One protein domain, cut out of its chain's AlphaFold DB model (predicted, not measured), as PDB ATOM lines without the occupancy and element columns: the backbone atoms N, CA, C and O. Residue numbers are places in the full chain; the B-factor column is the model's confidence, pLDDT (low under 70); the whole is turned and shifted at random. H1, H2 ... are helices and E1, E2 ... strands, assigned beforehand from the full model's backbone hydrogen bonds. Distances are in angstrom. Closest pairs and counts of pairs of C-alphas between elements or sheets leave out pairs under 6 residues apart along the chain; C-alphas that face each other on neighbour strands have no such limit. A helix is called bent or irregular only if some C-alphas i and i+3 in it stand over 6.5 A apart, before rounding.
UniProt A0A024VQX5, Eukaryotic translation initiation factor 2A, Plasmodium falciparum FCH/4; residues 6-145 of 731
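Overview. This is residues 6 to 145 of the 731 residues of the protein "Eukaryotic translation initiation factor 2A" of Plasmodium falciparum FCH/4 (UniProt A0A024VQX5). Two antiparallel sheets of four strands, E3 E4 E5 E6 and E7 E8 E9 E10, stand partly face to face with few close contacts; the short helix H3 reaches from the end of E9 back to E6. H1 and H2 lie at the first sheet, and the hairpin of E1 and E2 reaches away from both sheets. The 140 printed residues include three named helices and ten named strands, in the order E1 E2 H1 H2 E3 E4 E5 E6 E7 E8 E9 H3 E10; the class is mixed, and under half of the residues are in named elements. The whole is compact, with a radius of gyration of the C-alphas of 15.2 A, and spans 49 by 34 by 33 A.

Arrangement. E3, residues 39 to 44, E4, 50 to 55, E5, 68 to 72, and E6, 78 to 82, form a meander, each strand the antiparallel neighbour of the one before. N 43 and O 52 of E3 and E4 are 3.0 A apart, N 53 and O 69 of E4 and E5 2.9 A, and N 70 and O 80 of E5 and E6 3.0 A, within hydrogen-bond range. E7, residues 95 to 97, E8, 103 to 108, and E9, 111 to 116, form another meander, and E10, residues 141 to 144, is the antiparallel neighbour of E9. There N 96 and O 105 are 2.9 A apart, N 106 and O 113 2.8 A, and N 114 and O 141 2.9 A. The closest C-alphas of E4 and E7, Val 52 and Ile 95, are 7.9 A apart. H3, residues 117 to 125, only grazes both sheets; its closest C-alpha pair with E6 is Leu 79 and Ile 121, 6.7 A. H1, residues 25 to 31, and H2, residues 35 to 38, only graze the first sheet; they are close but not clearly touching, Leu 30 and Ile 36 having the closest C-alphas, 6.8 A. E1, residues 6 to 8, and E2, residues 17 to 20, form an antiparallel hairpin, with N 6 and O 19 2.8 A apart; both are apart from E3 and E7. The O i to N i+4 pairs within range are 0 of 3 in H1, with 3 of 4 O i to N i+3 pairs, and 3 of 5 in H3; H2 is too short for such a pair.

Along the chain. E3 begins at C-alpha 39 (7.276, 38.804, -45.953). E4 is 16.3 A long, E8 16.2 A and E9 16.7 A; H3 is 14.0 A. H1 is irregular, with C-alphas 26 and 29 7.3 A apart, and H3 only just, with C-alphas 122 and 125 6.8 A apart. E1 begins at C-alpha 6 (5.057, 38.754, -61.273), and E10 ends at C-alpha 144 (-15.214, 51.719, -34.192).

Size, cuts and confidence. The C-alphas farthest apart, of Lys 14 and Asn 144, are 49.9 A apart. The printed part has no cut. The links E4 to E5, E6 to E7 and H3 to E10 are long. The mean pLDDT of the printed part is 79.4; residues 9 to 14, 60 to 64, 86 to 90 and 123 to 137 are under 70.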
ATOM      1  N   LEU A   6       6.390  38.659 -60.696       83.31
ATOM      2  CA  LEU A   6       5.057  38.754 -61.273       83.31
ATOM      3  C   LEU A   6       5.053  37.988 -62.597       83.31
ATOM      4  O   LEU A   6       5.921  38.194 -63.444       83.31
ATOM      5  N   ILE A   7       4.064  37.117 -62.790       81.25
ATOM      6  CA  ILE A   7       3.844  36.425 -64.061       81.25
ATOM      7  C   ILE A   7       2.492  36.885 -64.607       81.25
ATOM      8  O   ILE A   7       1.453  36.487 -64.087       81.25
ATOM      9  N   SER A   8       2.509  37.710 -65.649       79.06
ATOM     10  CA  SER A   8       1.315  38.240 -66.315       79.06
ATOM     11  C   SER A   8       1.137  37.628 -67.711       79.06
ATOM     12  O   SER A   8       2.057  37.026 -68.273       79.06
ATOM     13  N   ASN A   9      -0.082  37.714 -68.254       68.00
ATOM     14  CA  ASN A   9      -0.474  37.145 -69.552       68.00
ATOM     15  C   ASN A   9      -0.098  35.654 -69.717       68.00
ATOM     16  O   ASN A   9       0.256  35.201 -70.804       68.00
ATOM     17  N   TYR A  10      -0.147  34.877 -68.628       64.81
ATOM     18  CA  TYR A  10       0.378  33.505 -68.567       64.81
ATOM     19  C   TYR A  10      -0.416  32.461 -69.365       64.81
ATOM     20  O   TYR A  10       0.010  31.309 -69.444       64.81
ATOM     21  N   GLU A  11      -1.589  32.822 -69.884       58.66
ATOM     22  CA  GLU A  11      -2.484  31.917 -70.611       58.66
ATOM     23  C   GLU A  11      -1.991  31.680 -72.041       58.66
ATOM     24  O   GLU A  11      -1.886  30.539 -72.489       58.66
ATOM     25  N   GLU A  12      -1.566  32.745 -72.722       66.44
ATOM     26  CA  GLU A  12      -0.886  32.646 -74.007       66.44
ATOM     27  C   GLU A  12       0.615  32.393 -73.799       66.44
ATOM     28  O   GLU A  12       1.371  33.309 -73.469       66.44
ATOM     29  N   LYS A  13       1.093  31.172 -74.091       62.53
ATOM     30  CA  LYS A  13       2.535  30.829 -74.047       62.53
ATOM     31  C   LYS A  13       3.437  31.832 -74.791       62.53
ATOM     32  O   LYS A  13       4.584  31.992 -74.395       62.53
ATOM     33  N   LYS A  14       2.925  32.494 -75.841       69.62
ATOM     34  CA  LYS A  14       3.640  33.509 -76.638       69.62
ATOM     35  C   LYS A  14       3.637  34.924 -76.033       69.62
ATOM     36  O   LYS A  14       4.502  35.710 -76.396       69.62
ATOM     37  N   LYS A  15       2.698  35.262 -75.137       72.81
ATOM     38  CA  LYS A  15       2.581  36.599 -74.507       72.81
ATOM     39  C   LYS A  15       2.920  36.614 -73.013       72.81
ATOM     40  O   LYS A  15       2.885  37.686 -72.410       72.81
ATOM     41  N   ARG A  16       3.248  35.461 -72.415       78.25
ATOM     42  CA  ARG A  16       3.639  35.327 -71.004       78.25
ATOM     43  C   ARG A  16       4.800  36.263 -70.663       78.25
ATOM     44  O   ARG A  16       5.927  36.039 -71.100       78.25
ATOM     45  N   LYS A  17       4.537  37.258 -69.819       79.62
ATOM     46  CA  LYS A  17       5.550  38.160 -69.263       79.62
ATOM     47  C   LYS A  17       5.944  37.675 -67.869       79.62
ATOM     48  O   LYS A  17       5.092  37.253 -67.088       79.62
ATOM     49  N   ILE A  18       7.239  37.714 -67.575       84.00
ATOM     50  CA  ILE A  18       7.797  37.455 -66.244       84.00
ATOM     51  C   ILE A  18       8.592  38.701 -65.870       84.00
ATOM     52  O   ILE A  18       9.558  39.044 -66.545       84.00
ATOM     53  N   GLU A  19       8.169  39.386 -64.816       82.75
ATOM     54  CA  GLU A  19       8.726  40.667 -64.385       82.75
ATOM     55  C   GLU A  19       9.163  40.556 -62.918       82.75
ATOM     56  O   GLU A  19       8.420  40.024 -62.092       82.75
ATOM     57  N   LYS A  20      10.362  41.043 -62.553       83.25
ATOM     58  CA  LYS A  20      10.750  41.122 -61.131       83.25
ATOM     59  C   LYS A  20       9.950  42.247 -60.476       83.25
ATOM     60  O   LYS A  20      10.031  43.388 -60.921       83.25
ATOM     61  N   ILE A  21       9.213  41.935 -59.408       83.06
ATOM     62  CA  ILE A  21       8.591  42.968 -58.573       83.06
ATOM     63  C   ILE A  21       9.722  43.669 -57.822       83.06
ATOM     64  O   ILE A  21      10.437  43.052 -57.030       83.06
ATOM     65  N   ALA A  22       9.885  44.954 -58.107       79.62
ATOM     66  CA  ALA A  22      10.851  45.847 -57.491       79.62
ATOM     67  C   ALA A  22      10.193  47.216 -57.299       79.62
ATOM     68  O   ALA A  22       9.287  47.579 -58.049       79.62
ATOM     69  N   CYS A  23      10.653  47.976 -56.308       72.50
ATOM     70  CA  CYS A  23      10.145  49.317 -56.029       72.50
ATOM     71  C   CYS A  23      11.233  50.382 -56.211       72.50
ATOM     72  O   CYS A  23      12.426  50.111 -56.069       72.50
ATOM     73  N   ILE A  24      10.800  51.606 -56.516       70.44
ATOM     74  CA  ILE A  24      11.657  52.774 -56.756       70.44
ATOM     75  C   ILE A  24      11.595  53.711 -55.533       70.44
ATOM     76  O   ILE A  24      10.657  53.655 -54.730       70.44
ATOM     77  N   GLY A  25      12.611  54.560 -55.368       74.25
ATOM     78  CA  GLY A  25      12.678  55.542 -54.284       74.25
ATOM     79  C   GLY A  25      12.695  54.883 -52.903       74.25
ATOM     80  O   GLY A  25      13.328  53.846 -52.708       74.25
ATOM     81  N   LYS A  26      11.973  55.474 -51.943       74.25
ATOM     82  CA  LYS A  26      12.018  55.083 -50.522       74.25
ATOM     83  C   LYS A  26      11.647  53.624 -50.224       74.25
ATOM     84  O   LYS A  26      12.047  53.111 -49.192       74.25
ATOM     85  N   TYR A  27      10.906  52.945 -51.104       77.75
ATOM     86  CA  TYR A  27      10.509  51.544 -50.902       77.75
ATOM     87  C   TYR A  27      11.495  50.522 -51.499       77.75
ATOM     88  O   TYR A  27      11.275  49.323 -51.348       77.75
ATOM     89  N   LYS A  28      12.567  50.962 -52.177       79.44
ATOM     90  CA  LYS A  28      13.529  50.089 -52.879       79.44
ATOM     91  C   LYS A  28      14.140  49.014 -51.970       79.44
ATOM     92  O   LYS A  28      14.225  47.857 -52.368       79.44
ATOM     93  N   GLU A  29      14.519  49.392 -50.751       77.44
ATOM     94  CA  GLU A  29      15.182  48.523 -49.766       77.44
ATOM     95  C   GLU A  29      14.281  47.367 -49.291       77.44
ATOM     96  O   GLU A  29      14.749  46.254 -49.082       77.44
ATOM     97  N   LEU A  30      12.958  47.563 -49.223       78.62
ATOM     98  CA  LEU A  30      12.025  46.505 -48.804       78.62
ATOM     99  C   LEU A  30      11.929  45.338 -49.813       78.62
ATOM    100  O   LEU A  30      11.411  44.276 -49.472       78.62
ATOM    101  N   PHE A  31      12.429  45.522 -51.041       81.06
ATOM    102  CA  PHE A  31      12.358  44.554 -52.143       81.06
ATOM    103  C   PHE A  31      13.735  43.993 -52.554       81.06
ATOM    104  O   PHE A  31      13.900  43.484 -53.668       81.06
ATOM    105  N   ASP A  32      14.725  44.056 -51.660       80.75
ATOM    106  CA  ASP A  32      16.000  43.353 -51.831       80.75
ATOM    107  C   ASP A  32      15.912  41.845 -51.486       80.75
ATOM    108  O   ASP A  32      14.900  41.326 -51.002       80.75
ATOM    109  N   ASP A  33      16.995  41.113 -51.760       78.69
ATOM    110  CA  ASP A  33      17.077  39.660 -51.562       78.69
ATOM    111  C   ASP A  33      17.115  39.243 -50.062       78.69
ATOM    112  O   ASP A  33      17.115  38.043 -49.757       78.69
ATOM    113  N   GLU A  34      17.130  40.188 -49.115       80.50
ATOM    114  CA  GLU A  34      17.068  40.005 -47.654       80.50
ATOM    115  C   GLU A  34      15.663  40.279 -47.113       80.50
ATOM    116  O   GLU A  34      15.039  39.392 -46.527       80.50
ATOM    117  N   ASN A  35      15.132  41.469 -47.366       80.44
ATOM    118  CA  ASN A  35      13.853  41.949 -46.858       80.44
ATOM    119  C   ASN A  35      12.658  41.208 -47.481       80.44
ATOM    120  O   ASN A  35      11.670  40.963 -46.785       80.44
ATOM    121  N   ILE A  36      12.774  40.694 -48.713       83.06
ATOM    122  CA  ILE A  36      11.772  39.775 -49.295       83.06
ATOM    123  C   ILE A  36      11.604  38.496 -48.447       83.06
ATOM    124  O   ILE A  36      10.510  37.932 -48.401       83.06
ATOM    125  N   LYS A  37      12.636  38.054 -47.707       82.56
ATOM    126  CA  LYS A  37      12.542  36.901 -46.788       82.56
ATOM    127  C   LYS A  37      11.667  37.191 -45.551       82.56
ATOM    128  O   LYS A  37      11.255  36.251 -44.871       82.56
ATOM    129  N   LEU A  38      11.396  38.466 -45.243       84.38
ATOM    130  CA  LEU A  38      10.641  38.924 -44.064       84.38
ATOM    131  C   LEU A  38       9.128  39.041 -44.312       84.38
ATOM    132  O   LEU A  38       8.375  39.304 -43.363       84.38
ATOM    133  N   ILE A  39       8.687  38.844 -45.560       87.50
ATOM    134  CA  ILE A  39       7.276  38.804 -45.953       87.50
ATOM    135  C   ILE A  39       6.605  37.604 -45.275       87.50
ATOM    136  O   ILE A  39       7.005  36.450 -45.451       87.50
ATOM    137  N   LYS A  40       5.567  37.883 -44.483       87.56
ATOM    138  CA  LYS A  40       4.755  36.877 -43.787       87.56
ATOM    139  C   LYS A  40       3.510  36.487 -44.575       87.56
ATOM    140  O   LYS A  40       3.185  35.302 -44.622       87.56
ATOM    141  N   HIS A  41       2.846  37.457 -45.204       89.25
ATOM    142  CA  HIS A  41       1.635  37.225 -45.990       89.25
ATOM    143  C   HIS A  41       1.644  38.030 -47.291       89.25
ATOM    144  O   HIS A  41       2.206  39.126 -47.362       89.25
ATOM    145  N   VAL A  42       0.981  37.468 -48.301       91.19
ATOM    146  CA  VAL A  42       0.675  38.102 -49.586       91.19
ATOM    147  C   VAL A  42      -0.804  37.860 -49.872       91.19
ATOM    148  O   VAL A  42      -1.301  36.756 -49.643       91.19
ATOM    149  N   GLN A  43      -1.509  38.875 -50.357       93.12
ATOM    150  CA  GLN A  43      -2.924  38.807 -50.726       93.12
ATOM    151  C   GLN A  43      -3.138  39.547 -52.046       93.12
ATOM    152  O   GLN A  43      -2.586  40.624 -52.247       93.12
ATOM    153  N   TRP A  44      -3.969  38.988 -52.919       92.69
ATOM    154  CA  TRP A  44      -4.468  39.671 -54.111       92.69
ATOM    155  C   TRP A  44      -5.813  40.339 -53.814       92.69
ATOM    156  O   TRP A  44      -6.597  39.822 -53.012       92.69
ATOM    157  N   SER A  45      -6.094  41.467 -54.462       93.94
ATOM    158  CA  SER A  45      -7.465  41.978 -54.572       93.94
ATOM    159  C   SER A  45      -8.296  41.099 -55.531       93.94
ATOM    160  O   SER A  45      -7.711  40.457 -56.409       93.94
ATOM    161  N   PRO A  46      -9.636  41.034 -55.390       90.00
ATOM    162  CA  PRO A  46     -10.508  40.159 -56.189       90.00
ATOM    163  C   PRO A  46     -10.285  40.192 -57.710       90.00
ATOM    164  O   PRO A  46     -10.256  39.136 -58.339       90.00
ATOM    165  N   ASN A  47     -10.062  41.369 -58.302       88.06
ATOM    166  CA  ASN A  47      -9.821  41.541 -59.742       88.06
ATOM    167  C   ASN A  47      -8.329  41.629 -60.098       88.06
ATOM    168  O   ASN A  47      -7.974  41.975 -61.223       88.06
ATOM    169  N   ASN A  48      -7.441  41.292 -59.160       89.50
ATOM    170  CA  ASN A  48      -5.986  41.316 -59.310       89.50
ATOM    171  C   ASN A  48      -5.396  42.700 -59.664       89.50
ATOM    172  O   ASN A  48      -4.287  42.769 -60.194       89.50
ATOM    173  N   ARG A  49      -6.092  43.810 -59.363       89.31
ATOM    174  CA  ARG A  49      -5.554  45.178 -59.542       89.31
ATOM    175  C   ARG A  49      -4.460  45.528 -58.528       89.31
ATOM    176  O   ARG A  49      -3.589  46.344 -58.832       89.31
ATOM    177  N   PHE A  50      -4.490  44.913 -57.344       93.19
ATOM    178  CA  PHE A  50      -3.590  45.211 -56.233       93.19
ATOM    179  C   PHE A  50      -3.017  43.942 -55.588       93.19
ATOM    180  O   PHE A  50      -3.694  42.916 -55.479       93.19
ATOM    181  N   ILE A  51      -1.781  44.044 -55.094       93.75
ATOM    182  CA  ILE A  51      -1.145  43.048 -54.223       93.75
ATOM    183  C   ILE A  51      -0.869  43.698 -52.869       93.75
ATOM    184  O   ILE A  51      -0.217  44.738 -52.792       93.75
ATOM    185  N   VAL A  52      -1.330  43.072 -51.792       93.25
ATOM    186  CA  VAL A  52      -0.982  43.451 -50.421       93.25
ATOM    187  C   VAL A  52       0.199  42.605 -49.958       93.25
ATOM    188  O   VAL A  52       0.115  41.376 -49.948       93.25
ATOM    189  N   PHE A  53       1.280  43.260 -49.539       91.12
ATOM    190  CA  PHE A  53       2.444  42.625 -48.920       91.12
ATOM    191  C   PHE A  53       2.491  42.968 -47.431       91.12
ATOM    192  O   PHE A  53       2.411  44.142 -47.064       91.12
ATOM    193  N   PHE A  54       2.661  41.963 -46.570       89.94
ATOM    194  CA  PHE A  54       2.840  42.171 -45.134       89.94
ATOM    195  C   PHE A  54       4.202  41.671 -44.652       89.94
ATOM    196  O   PHE A  54       4.491  40.472 -44.686       89.94
ATOM    197  N   PHE A  55       5.014  42.606 -44.171       86.94
ATOM    198  CA  PHE A  55       6.353  42.395 -43.637       86.94
ATOM    199  C   PHE A  55       6.332  42.289 -42.108       86.94
ATOM    200  O   PHE A  55       5.497  42.877 -41.410       86.94
ATOM    201  N   SER A  56       7.303  41.554 -41.572       82.38
ATOM    202  CA  SER A  56       7.568  41.519 -40.133       82.38
ATOM    203  C   SER A  56       7.907  42.924 -39.610       82.38
ATOM    204  O   SER A  56       8.768  43.597 -40.168       82.38
ATOM    205  N   TYR A  57       7.233  43.374 -38.542       75.25
ATOM    206  CA  TYR A  57       7.504  44.688 -37.951       75.25
ATOM    207  C   TYR A  57       8.895  44.725 -37.302       75.25
ATOM    208  O   TYR A  57       9.142  44.056 -36.296       75.25
ATOM    209  N   GLU A  58       9.763  45.547 -37.881       74.31
ATOM    210  CA  GLU A  58      11.104  45.894 -37.403       74.31
ATOM    211  C   GLU A  58      11.167  47.416 -37.241       74.31
ATOM    212  O   GLU A  58      10.985  48.139 -38.220       74.31
ATOM    213  N   GLU A  59      11.366  47.904 -36.014       71.25
ATOM    214  CA  GLU A  59      11.167  49.316 -35.654       71.25
ATOM    215  C   GLU A  59      12.034  50.270 -36.488       71.25
ATOM    216  O   GLU A  59      11.521  51.219 -37.071       71.25
ATOM    217  N   GLU A  60      13.328  49.962 -36.615       67.56
ATOM    218  CA  GLU A  60      14.328  50.752 -37.344       67.56
ATOM    219  C   GLU A  60      13.895  51.048 -38.791       67.56
ATOM    220  O   GLU A  60      13.797  52.211 -39.189       67.56
ATOM    221  N   LYS A  61      13.542  50.004 -39.553       66.06
ATOM    222  CA  LYS A  61      13.089  50.117 -40.953       66.06
ATOM    223  C   LYS A  61      11.706  50.763 -41.055       66.06
ATOM    224  O   LYS A  61      11.458  51.609 -41.915       66.06
ATOM    225  N   HIS A  62      10.799  50.401 -40.150       67.62
ATOM    226  CA  HIS A  62       9.401  50.832 -40.197       67.62
ATOM    227  C   HIS A  62       9.131  52.124 -39.412       67.62
ATOM    228  O   HIS A  62       7.984  52.470 -39.125       67.62
ATOM    229  N   ASN A  63      10.172  52.892 -39.082       64.62
ATOM    230  CA  ASN A  63      10.036  54.254 -38.567       64.62
ATOM    231  C   ASN A  63       9.705  55.284 -39.651       64.62
ATOM    232  O   ASN A  63       9.048  56.271 -39.335       64.62
ATOM    233  N   ARG A  64      10.049  55.024 -40.920       64.50
ATOM    234  CA  ARG A  64       9.693  55.888 -42.067       64.50
ATOM    235  C   ARG A  64       8.694  55.265 -43.050       64.50
ATOM    236  O   ARG A  64       8.125  55.991 -43.860       64.50
ATOM    237  N   LEU A  65       8.491  53.945 -43.004       73.81
ATOM    238  CA  LEU A  65       7.682  53.183 -43.964       73.81
ATOM    239  C   LEU A  65       6.713  52.240 -43.234       73.81
ATOM    240  O   LEU A  65       7.039  51.706 -42.174       73.81
ATOM    241  N   GLY A  66       5.530  52.001 -43.800       79.94
ATOM    242  CA  GLY A  66       4.613  50.980 -43.284       79.94
ATOM    243  C   GLY A  66       5.093  49.553 -43.570       79.94
ATOM    244  O   GLY A  66       5.684  49.304 -44.615       79.94
ATOM    245  N   ASN A  67       4.816  48.603 -42.670       86.06
ATOM    246  CA  ASN A  67       5.091  47.172 -42.887       86.06
ATOM    247  C   ASN A  67       3.942  46.432 -43.598       86.06
ATOM    248  O   ASN A  67       4.096  45.274 -43.977       86.06
ATOM    249  N   LEU A  68       2.792  47.085 -43.779       88.50
ATOM    250  CA  LEU A  68       1.692  46.623 -44.621       88.50
ATOM    251  C   LEU A  68       1.636  47.523 -45.861       88.50
ATOM    252  O   LEU A  68       1.353  48.715 -45.733       88.50
ATOM    253  N   LEU A  69       1.933  46.977 -47.037       88.62
ATOM    254  CA  LEU A  69       2.014  47.714 -48.302       88.62
ATOM    255  C   LEU A  69       0.888  47.305 -49.249       88.62
ATOM    256  O   LEU A  69       0.604  46.114 -49.366       88.62
ATOM    257  N   VAL A  70       0.328  48.262 -49.989       90.31
ATOM    258  CA  VAL A  70      -0.541  48.005 -51.149       90.31
ATOM    259  C   VAL A  70       0.230  48.389 -52.412       90.31
ATOM    260  O   VAL A  70       0.610  49.546 -52.581       90.31
ATOM    261  N   TRP A  71       0.482  47.420 -53.288       90.06
ATOM    262  CA  TRP A  71       1.181  47.583 -54.564       90.06
ATOM    263  C   TRP A  71       0.183  47.523 -55.723       90.06
ATOM    264  O   TRP A  71      -0.680  46.644 -55.755       90.06
ATOM    265  N   ASN A  72       0.285  48.459 -56.662       89.00
ATOM    266  CA  ASN A  72      -0.578  48.563 -57.836       89.00
ATOM    267  C   ASN A  72       0.040  47.791 -59.008       89.00
ATOM    268  O   ASN A  72       1.181  48.032 -59.397       89.00
ATOM    269  N   VAL A  73      -0.727  46.861 -59.579       89.12
ATOM    270  CA  VAL A  73      -0.243  45.910 -60.593       89.12
ATOM    271  C   VAL A  73      -0.058  46.562 -61.967       89.12
ATOM    272  O   VAL A  73       0.790  46.123 -62.743       89.12
ATOM    273  N   LYS A  74      -0.816  47.624 -62.265       85.19
ATOM    274  CA  LYS A  74      -0.744  48.350 -63.541       85.19
ATOM    275  C   LYS A  74       0.409  49.351 -63.543       85.19
ATOM    276  O   LYS A  74       1.241  49.331 -64.446       85.19
ATOM    277  N   ASP A  75       0.471  50.172 -62.497       82.38
ATOM    278  CA  ASP A  75       1.426  51.282 -62.367       82.38
ATOM    279  C   ASP A  75       2.752  50.846 -61.704       82.38
ATOM    280  O   ASP A  75       3.704  51.619 -61.604       82.38
ATOM    281  N   LYS A  76       2.828  49.576 -61.276       83.31
ATOM    282  CA  LYS A  76       4.001  48.870 -60.722       83.31
ATOM    283  C   LYS A  76       4.631  49.536 -59.492       83.31
ATOM    284  O   LYS A  76       5.778  49.253 -59.137       83.31
ATOM    285  N   ASN A  77       3.873  50.392 -58.813       81.31
ATOM    286  CA  ASN A  77       4.311  51.216 -57.695       81.31
ATOM    287  C   ASN A  77       3.614  50.823 -56.377       81.31
ATOM    288  O   ASN A  77       2.637  50.075 -56.347       81.31
ATOM    289  N   ILE A  78       4.136  51.325 -55.254       84.62
ATOM    290  CA  ILE A  78       3.438  51.247 -53.964       84.62
ATOM    291  C   ILE A  78       2.406  52.369 -53.927       84.62
ATOM    292  O   ILE A  78       2.780  53.541 -53.933       84.62
ATOM    293  N   LEU A  79       1.129  51.998 -53.859       83.38
ATOM    294  CA  LEU A  79       0.004  52.917 -53.735       83.38
ATOM    295  C   LEU A  79      -0.006  53.575 -52.349       83.38
ATOM    296  O   LEU A  79      -0.074  54.792 -52.229       83.38
ATOM    297  N   CYS A  80       0.098  52.766 -51.291       83.19
ATOM    298  CA  CYS A  80       0.132  53.242 -49.908       83.19
ATOM    299  C   CYS A  80       0.801  52.234 -48.957       83.19
ATOM    300  O   CYS A  80       0.980  51.056 -49.281       83.19
ATOM    301  N   SER A  81       1.192  52.711 -47.769       85.31
ATOM    302  CA  SER A  81       1.834  51.907 -46.720       85.31
ATOM    303  C   SER A  81       1.282  52.243 -45.336       85.31
ATOM    304  O   SER A  81       1.172  53.421 -44.998       85.31
ATOM    305  N   PHE A  82       1.014  51.231 -44.510       85.50
ATOM    306  CA  PHE A  82       0.434  51.368 -43.170       85.50
ATOM    307  C   PHE A  82       1.358  50.784 -42.091       85.50
ATOM    308  O   PHE A  82       1.939  49.710 -42.272       85.50
ATOM    309  N   LYS A  83       1.482  51.466 -40.941       83.75
ATOM    310  CA  LYS A  83       2.332  51.025 -39.820       83.75
ATOM    311  C   LYS A  83       1.536  50.185 -38.814       83.75
ATOM    312  O   LYS A  83       0.706  50.706 -38.062       83.75
ATOM    313  N   ILE A  84       1.787  48.876 -38.788       82.12
ATOM    314  CA  ILE A  84       1.123  47.877 -37.937       82.12
ATOM    315  C   ILE A  84       2.111  47.398 -36.858       82.12
ATOM    316  O   ILE A  84       2.818  46.409 -37.021       82.12
ATOM    317  N   LYS A  85       2.153  48.132 -35.736       73.12
ATOM    318  CA  LYS A  85       3.131  47.963 -34.636       73.12
ATOM    319  C   LYS A  85       3.026  46.639 -33.857       73.12
ATOM    320  O   LYS A  85       3.996  46.211 -33.239       73.12
ATOM    321  N   LYS A  86       1.857  45.984 -33.833       67.25
ATOM    322  CA  LYS A  86       1.678  44.690 -33.147       67.25
ATOM    323  C   LYS A  86       1.995  43.532 -34.095       67.25
ATOM    324  O   LYS A  86       1.534  43.520 -35.228       67.25
ATOM    325  N   LYS A  87       2.644  42.481 -33.574       55.12
ATOM    326  CA  LYS A  87       2.797  41.173 -34.254       55.12
ATOM    327  C   LYS A  87       1.466  40.417 -34.446       55.12
ATOM    328  O   LYS A  87       1.450  39.362 -35.070       55.12
ATOM    329  N   SER A  88       0.372  40.951 -33.902       53.25
ATOM    330  CA  SER A  88      -0.992  40.413 -33.906       53.25
ATOM    331  C   SER A  88      -1.671  40.496 -35.281       53.25
ATOM    332  O   SER A  88      -2.669  41.191 -35.447       53.25
ATOM    333  N   CYS A  89      -1.147  39.766 -36.264       58.41
ATOM    334  CA  CYS A  89      -1.861  39.417 -37.497       58.41
ATOM    335  C   CYS A  89      -2.348  37.961 -37.453       58.41
ATOM    336  O   CYS A  89      -2.280  37.248 -38.446       58.41
ATOM    337  N   SER A  90      -2.847  37.529 -36.288       63.16
ATOM    338  CA  SER A  90      -3.607  36.278 -36.129       63.16
ATOM    339  C   SER A  90      -4.843  36.247 -37.035       63.16
ATOM    340  O   SER A  90      -5.242  35.197 -37.522       63.16
ATOM    341  N   ASN A  91      -5.413  37.428 -37.288       76.12
ATOM    342  CA  ASN A  91      -6.640  37.641 -38.040       76.12
ATOM    343  C   ASN A  91      -6.274  38.202 -39.429       76.12
ATOM    344  O   ASN A  91      -6.460  39.385 -39.705       76.12
ATOM    345  N   TRP A  92      -5.647  37.381 -40.278       84.94
ATOM    346  CA  TRP A  92      -5.393  37.723 -41.685       84.94
ATOM    347  C   TRP A  92      -6.585  37.272 -42.555       84.94
ATOM    348  O   TRP A  92      -7.033  36.138 -42.373       84.94
ATOM    349  N   PRO A  93      -7.084  38.076 -43.518       90.38
ATOM    350  CA  PRO A  93      -6.535  39.339 -44.025       90.38
ATOM    351  C   PRO A  93      -6.955  40.603 -43.253       90.38
ATOM    352  O   PRO A  93      -8.107  40.779 -42.863       90.38
ATOM    353  N   VAL A  94      -6.006  41.537 -43.124       88.94
ATOM    354  CA  VAL A  94      -6.194  42.843 -42.452       88.94
ATOM    355  C   VAL A  94      -6.830  43.896 -43.380       88.94
ATOM    356  O   VAL A  94      -7.456  44.848 -42.912       88.94
ATOM    357  N   ILE A  95      -6.685  43.719 -44.700       93.00
ATOM    358  CA  ILE A  95      -7.304  44.547 -45.743       93.00
ATOM    359  C   ILE A  95      -8.362  43.715 -46.464       93.00
ATOM    360  O   ILE A  95      -8.070  42.640 -46.984       93.00
ATOM    361  N   ASN A  96      -9.587  44.230 -46.535       94.69
ATOM    362  CA  ASN A  96     -10.716  43.568 -47.181       94.69
ATOM    363  C   ASN A  96     -11.234  44.447 -48.328       94.69
ATOM    364  O   ASN A  96     -11.849  45.486 -48.093       94.69
ATOM    365  N   PHE A  97     -10.922  44.059 -49.567       95.25
ATOM    366  CA  PHE A  97     -11.346  44.752 -50.791       95.25
ATOM    367  C   PHE A  97     -12.804  44.438 -51.135       95.25
ATOM    368  O   PHE A  97     -13.256  43.311 -50.924       95.25
ATOM    369  N   THR A  98     -13.512  45.393 -51.736       93.75
ATOM    370  CA  THR A  98     -14.780  45.118 -52.426       93.75
ATOM    371  C   THR A  98     -14.544  44.310 -53.707       93.75
ATOM    372  O   THR A  98     -13.460  44.346 -54.286       93.75
ATOM    373  N   ASN A  99     -15.567  43.592 -54.179       89.75
ATOM    374  CA  ASN A  99     -15.476  42.681 -55.332       89.75
ATOM    375  C   ASN A  99     -15.185  43.352 -56.691       89.75
ATOM    376  O   ASN A  99     -14.994  42.644 -57.673       89.75
ATOM    377  N   ASP A 100     -15.142  44.683 -56.761       89.94
ATOM    378  CA  ASP A 100     -14.742  45.507 -57.913       89.94
ATOM    379  C   ASP A 100     -13.358  46.178 -57.728       89.94
ATOM    380  O   ASP A 100     -12.932  46.998 -58.544       89.94
ATOM    381  N   ASP A 101     -12.664  45.855 -56.632       92.81
ATOM    382  CA  ASP A 101     -11.407  46.444 -56.143       92.81
ATOM    383  C   ASP A 101     -11.456  47.969 -55.910       92.81
ATOM    384  O   ASP A 101     -10.429  48.568 -55.602       92.81
ATOM    385  N   ASN A 102     -12.613  48.629 -56.053       91.12
ATOM    386  CA  ASN A 102     -12.695  50.091 -55.999       91.12
ATOM    387  C   ASN A 102     -12.517  50.650 -54.582       91.12
ATOM    388  O   ASN A 102     -11.991  51.756 -54.433       91.12
ATOM    389  N   TYR A 103     -12.869  49.875 -53.555       93.12
ATOM    390  CA  TYR A 103     -12.692  50.232 -52.152       93.12
ATOM    391  C   TYR A 103     -11.970  49.127 -51.384       93.12
ATOM    392  O   TYR A 103     -12.067  47.945 -51.724       93.12
ATOM    393  N   PHE A 104     -11.306  49.493 -50.289       94.62
ATOM    394  CA  PHE A 104     -10.870  48.520 -49.290       94.62
ATOM    395  C   PHE A 104     -11.067  49.011 -47.860       94.62
ATOM    396  O   PHE A 104     -11.025  50.206 -47.569       94.62
ATOM    397  N   PHE A 105     -11.296  48.048 -46.973       94.50
ATOM    398  CA  PHE A 105     -11.542  48.243 -45.554       94.50
ATOM    399  C   PHE A 105     -10.306  47.746 -44.799       94.50
ATOM    400  O   PHE A 105      -9.990  46.554 -44.833       94.50
ATOM    401  N   LEU A 106      -9.591  48.660 -44.146       92.25
ATOM    402  CA  LEU A 106      -8.431  48.375 -43.305       92.25
ATOM    403  C   LEU A 106      -8.877  48.276 -41.843       92.25
ATOM    404  O   LEU A 106      -9.271  49.283 -41.253       92.25
ATOM    405  N   GLN A 107      -8.758  47.094 -41.238       89.50
ATOM    406  CA  GLN A 107      -8.911  46.946 -39.789       89.50
ATOM    407  C   GLN A 107      -7.617  47.377 -39.084       89.50
ATOM    408  O   GLN A 107      -6.534  46.874 -39.390       89.50
ATOM    409  N   LYS A 108      -7.705  48.257 -38.081       85.19
ATOM    410  CA  LYS A 108      -6.568  48.595 -37.213       85.19
ATOM    411  C   LYS A 108      -7.020  48.781 -35.765       85.19
ATOM    412  O   LYS A 108      -7.790  49.677 -35.455       85.19
ATOM    413  N   LYS A 109      -6.494  47.946 -34.857       83.25
ATOM    414  CA  LYS A 109      -6.985  47.812 -33.468       83.25
ATOM    415  C   LYS A 109      -8.496  47.492 -33.454       83.25
ATOM    416  O   LYS A 109      -8.872  46.370 -33.774       83.25
ATOM    417  N   THR A 110      -9.310  48.473 -33.076       87.69
ATOM    418  CA  THR A 110     -10.772  48.460 -32.954       87.69
ATOM    419  C   THR A 110     -11.459  49.237 -34.069       87.69
ATOM    420  O   THR A 110     -12.678  49.290 -34.091       87.69
ATOM    421  N   ASP A 111     -10.709  49.878 -34.962       89.94
ATOM    422  CA  ASP A 111     -11.248  50.845 -35.915       89.94
ATOM    423  C   ASP A 111     -11.154  50.271 -37.333       89.94
ATOM    424  O   ASP A 111     -10.173  49.599 -37.679       89.94
ATOM    425  N   ILE A 112     -12.176  50.508 -38.154       92.56
ATOM    426  CA  ILE A 112     -12.215  50.080 -39.556       92.56
ATOM    427  C   ILE A 112     -12.244  51.328 -40.436       92.56
ATOM    428  O   ILE A 112     -13.186  52.117 -40.383       92.56
ATOM    429  N   TYR A 113     -11.212  51.488 -41.261       92.19
ATOM    430  CA  TYR A 113     -11.039  52.621 -42.171       92.19
ATOM    431  C   TYR A 113     -11.370  52.197 -43.599       92.19
ATOM    432  O   TYR A 113     -10.794  51.232 -44.104       92.19
ATOM    433  N   ILE A 114     -12.271  52.919 -44.264       93.50
ATOM    434  CA  ILE A 114     -12.600  52.707 -45.677       93.50
ATOM    435  C   ILE A 114     -11.751  53.656 -46.523       93.50
ATOM    436  O   ILE A 114     -11.741  54.862 -46.279       93.50
ATOM    437  N   TYR A 115     -11.091  53.125 -47.548       91.62
ATOM    438  CA  TYR A 115     -10.338  53.891 -48.540       91.62
ATOM    439  C   TYR A 115     -10.948  53.733 -49.936       91.62
ATOM    440  O   TYR A 115     -11.359  52.635 -50.314       91.62
ATOM    441  N   ASP A 116     -10.969  54.824 -50.705       90.38
ATOM    442  CA  ASP A 116     -11.265  54.817 -52.143       90.38
ATOM    443  C   ASP A 116      -9.951  54.643 -52.918       90.38
ATOM    444  O   ASP A 116      -9.009  55.422 -52.744       90.38
ATOM    445  N   THR A 117      -9.872  53.615 -53.762       89.94
ATOM    446  CA  THR A 117      -8.637  53.316 -54.499       89.94
ATOM    447  C   THR A 117      -8.344  54.308 -55.614       89.94
ATOM    448  O   THR A 117      -7.170  54.511 -55.911       89.94
ATOM    449  N   LEU A 118      -9.347  54.965 -56.211       86.06
ATOM    450  CA  LEU A 118      -9.073  55.988 -57.223       86.06
ATOM    451  C   LEU A 118      -8.587  57.284 -56.584       86.06
ATOM    452  O   LEU A 118      -7.680  57.893 -57.139       86.06
ATOM    453  N   LYS A 119      -9.098  57.657 -55.402       83.38
ATOM    454  CA  LYS A 119      -8.529  58.786 -54.643       83.38
ATOM    455  C   LYS A 119      -7.069  58.523 -54.292       83.38
ATOM    456  O   LYS A 119      -6.223  59.336 -54.613       83.38
ATOM    457  N   LEU A 120      -6.750  57.337 -53.766       83.00
ATOM    458  CA  LEU A 120      -5.362  56.945 -53.489       83.00
ATOM    459  C   LEU A 120      -4.446  56.964 -54.729       83.00
ATOM    460  O   LEU A 120      -3.250  57.199 -54.579       83.00
ATOM    461  N   ILE A 121      -4.975  56.699 -55.930       82.44
ATOM    462  CA  ILE A 121      -4.218  56.789 -57.191       82.44
ATOM    463  C   ILE A 121      -4.050  58.255 -57.627       82.44
ATOM    464  O   ILE A 121      -2.972  58.630 -58.067       82.44
ATOM    465  N   GLN A 122      -5.082  59.091 -57.484       76.81
ATOM    466  CA  GLN A 122      -5.052  60.519 -57.840       76.81
ATOM    467  C   GLN A 122      -4.216  61.362 -56.863       76.81
ATOM    468  O   GLN A 122      -3.543  62.301 -57.273       76.81
ATOM    469  N   ASP A 123      -4.212  61.000 -55.582       67.31
ATOM    470  CA  ASP A 123      -3.389  61.619 -54.541       67.31
ATOM    471  C   ASP A 123      -1.894  61.259 -54.690       67.31
ATOM    472  O   ASP A 123      -1.058  61.854 -54.010       67.31
ATOM    473  N   HIS A 124      -1.532  60.286 -55.541       59.56
ATOM    474  CA  HIS A 124      -0.169  59.732 -55.619       59.56
ATOM    475  C   HIS A 124       0.870  60.756 -56.085       59.56
ATOM    476  O   HIS A 124       1.975  60.788 -55.544       59.56
ATOM    477  N   ASP A 125       0.487  61.648 -57.004       48.44
ATOM    478  CA  ASP A 125       1.331  62.752 -57.478       48.44
ATOM    479  C   ASP A 125       1.563  63.825 -56.387       48.44
ATOM    480  O   ASP A 125       2.568  64.540 -56.402       48.44
ATOM    481  N   ASN A 126       0.692  63.899 -55.370       46.25
ATOM    482  CA  ASN A 126       0.807  64.806 -54.222       46.25
ATOM    483  C   ASN A 126       1.582  64.150 -53.061       46.25
ATOM    484  O   ASN A 126       1.053  63.862 -51.986       46.25
ATOM    485  N   ILE A 127       2.886  63.937 -53.272       46.22
ATOM    486  CA  ILE A 127       3.795  63.109 -52.442       46.22
ATOM    487  C   ILE A 127       4.037  63.654 -50.996       46.22
ATOM    488  O   ILE A 127       4.807  63.090 -50.217       46.22
ATOM    489  N   THR A 128       3.359  64.723 -50.570       41.72
ATOM    490  CA  THR A 128       3.583  65.440 -49.295       41.72
ATOM    491  C   THR A 128       2.977  64.784 -48.043       41.72
ATOM    492  O   THR A 128       3.463  65.021 -46.936       41.72
ATOM    493  N   TYR A 129       1.959  63.925 -48.159       47.12
ATOM    494  CA  TYR A 129       1.132  63.480 -47.015       47.12
ATOM    495  C   TYR A 129       1.687  62.322 -46.155       47.12
ATOM    496  O   TYR A 129       0.922  61.561 -45.558       47.12
ATOM    497  N   LEU A 130       3.013  62.170 -46.053       44.91
ATOM    498  CA  LEU A 130       3.664  61.053 -45.338       44.91
ATOM    499  C   LEU A 130       4.665  61.474 -44.243       44.91
ATOM    500  O   LEU A 130       5.606  60.743 -43.932       44.91
ATOM    501  N   HIS A 131       4.412  62.610 -43.587       38.06
ATOM    502  CA  HIS A 131       5.023  62.930 -42.291       38.06
ATOM    503  C   HIS A 131       4.408  62.084 -41.160       38.06
ATOM    504  O   HIS A 131       3.275  62.322 -40.754       38.06
ATOM    505  N   ASN A 132       5.190  61.128 -40.639       43.66
ATOM    506  CA  ASN A 132       5.100  60.437 -39.334       43.66
ATOM    507  C   ASN A 132       3.770  59.800 -38.861       43.66
ATOM    508  O   ASN A 132       3.766  59.140 -37.820       43.66
ATOM    509  N   ASN A 133       2.662  59.927 -39.587       50.03
ATOM    510  CA  ASN A 133       1.372  59.393 -39.159       50.03
ATOM    511  C   ASN A 133       1.284  57.868 -39.335       50.03
ATOM    512  O   ASN A 133       1.530  57.317 -40.405       50.03
ATOM    513  N   ASP A 134       0.851  57.183 -38.272       55.00
ATOM    514  CA  ASP A 134       0.653  55.723 -38.218       55.00
ATOM    515  C   ASP A 134      -0.385  55.211 -39.253       55.00
ATOM    516  O   ASP A 134      -0.467  54.003 -39.510       55.00
ATOM    517  N   ILE A 135      -1.223  56.110 -39.784       61.94
ATOM    518  CA  ILE A 135      -2.337  55.870 -40.715       61.94
ATOM    519  C   ILE A 135      -2.398  57.052 -41.712       61.94
ATOM    520  O   ILE A 135      -2.405  58.196 -41.255       61.94
ATOM    521  N   PRO A 136      -2.479  56.824 -43.038       65.56
ATOM    522  CA  PRO A 136      -2.805  57.861 -44.020       65.56
ATOM    523  C   PRO A 136      -4.201  58.452 -43.777       65.56
ATOM    524  O   PRO A 136      -5.177  57.710 -43.645       65.56
ATOM    525  N   LEU A 137      -4.295  59.783 -43.735       68.88
ATOM    526  CA  LEU A 137      -5.516  60.512 -43.361       68.88
ATOM    527  C   LEU A 137      -6.600  60.554 -44.456       68.88
ATOM    528  O   LEU A 137      -7.721  60.960 -44.173       68.88
ATOM    529  N   ASN A 138      -6.309  60.109 -45.682       76.56
ATOM    530  CA  ASN A 138      -7.240  60.117 -46.820       76.56
ATOM    531  C   ASN A 138      -8.202  58.907 -46.859       76.56
ATOM    532  O   ASN A 138      -8.606  58.448 -47.929       76.56
ATOM    533  N   TYR A 139      -8.604  58.394 -45.691       86.50
ATOM    534  CA  TYR A 139      -9.753  57.492 -45.603       86.50
ATOM    535  C   TYR A 139     -11.049  58.281 -45.854       86.50
ATOM    536  O   TYR A 139     -11.182  59.433 -45.448       86.50
ATOM    537  N   ILE A 140     -12.029  57.667 -46.519       88.75
ATOM    538  CA  ILE A 140     -13.317  58.316 -46.833       88.75
ATOM    539  C   ILE A 140     -14.342  58.171 -45.702       88.75
ATOM    540  O   ILE A 140     -15.289  58.949 -45.622       88.75
ATOM    541  N   TYR A 141     -14.167  57.164 -44.845       90.44
ATOM    542  CA  TYR A 141     -15.023  56.881 -43.696       90.44
ATOM    543  C   TYR A 141     -14.253  56.049 -42.661       90.44
ATOM    544  O   TYR A 141     -13.362  55.278 -43.025       90.44
ATOM    545  N   THR A 142     -14.599  56.177 -41.380       91.50
ATOM    546  CA  THR A 142     -14.084  55.310 -40.311       91.50
ATOM    547  C   THR A 142     -15.142  55.103 -39.232       91.50
ATOM    548  O   THR A 142     -15.957  55.994 -38.992       91.50
ATOM    549  N   TRP A 143     -15.138  53.938 -38.587       92.94
ATOM    550  CA  TRP A 143     -15.943  53.675 -37.393       92.94
ATOM    551  C   TRP A 143     -15.264  52.666 -36.462       92.94
ATOM    552  O   TRP A 143     -14.384  51.907 -36.875       92.94
ATOM    553  N   ASN A 144     -15.690  52.659 -35.199       93.06
ATOM    554  CA  ASN A 144     -15.214  51.719 -34.192       93.06
ATOM    555  C   ASN A 144     -16.075  50.443 -34.187       93.06
ATOM    556  O   ASN A 144     -17.300  50.507 -34.096       93.06
ATOM    557  N   GLN A 145     -15.418  49.290 -34.259       91.25
ATOM    558  CA  GLN A 145     -15.984  47.957 -34.109       91.25
ATOM    559  C   GLN A 145     -14.954  47.076 -33.365       91.25
ATOM    560  O   GLN A 145     -13.973  46.623 -33.961       91.25
TER     561      GLN A 145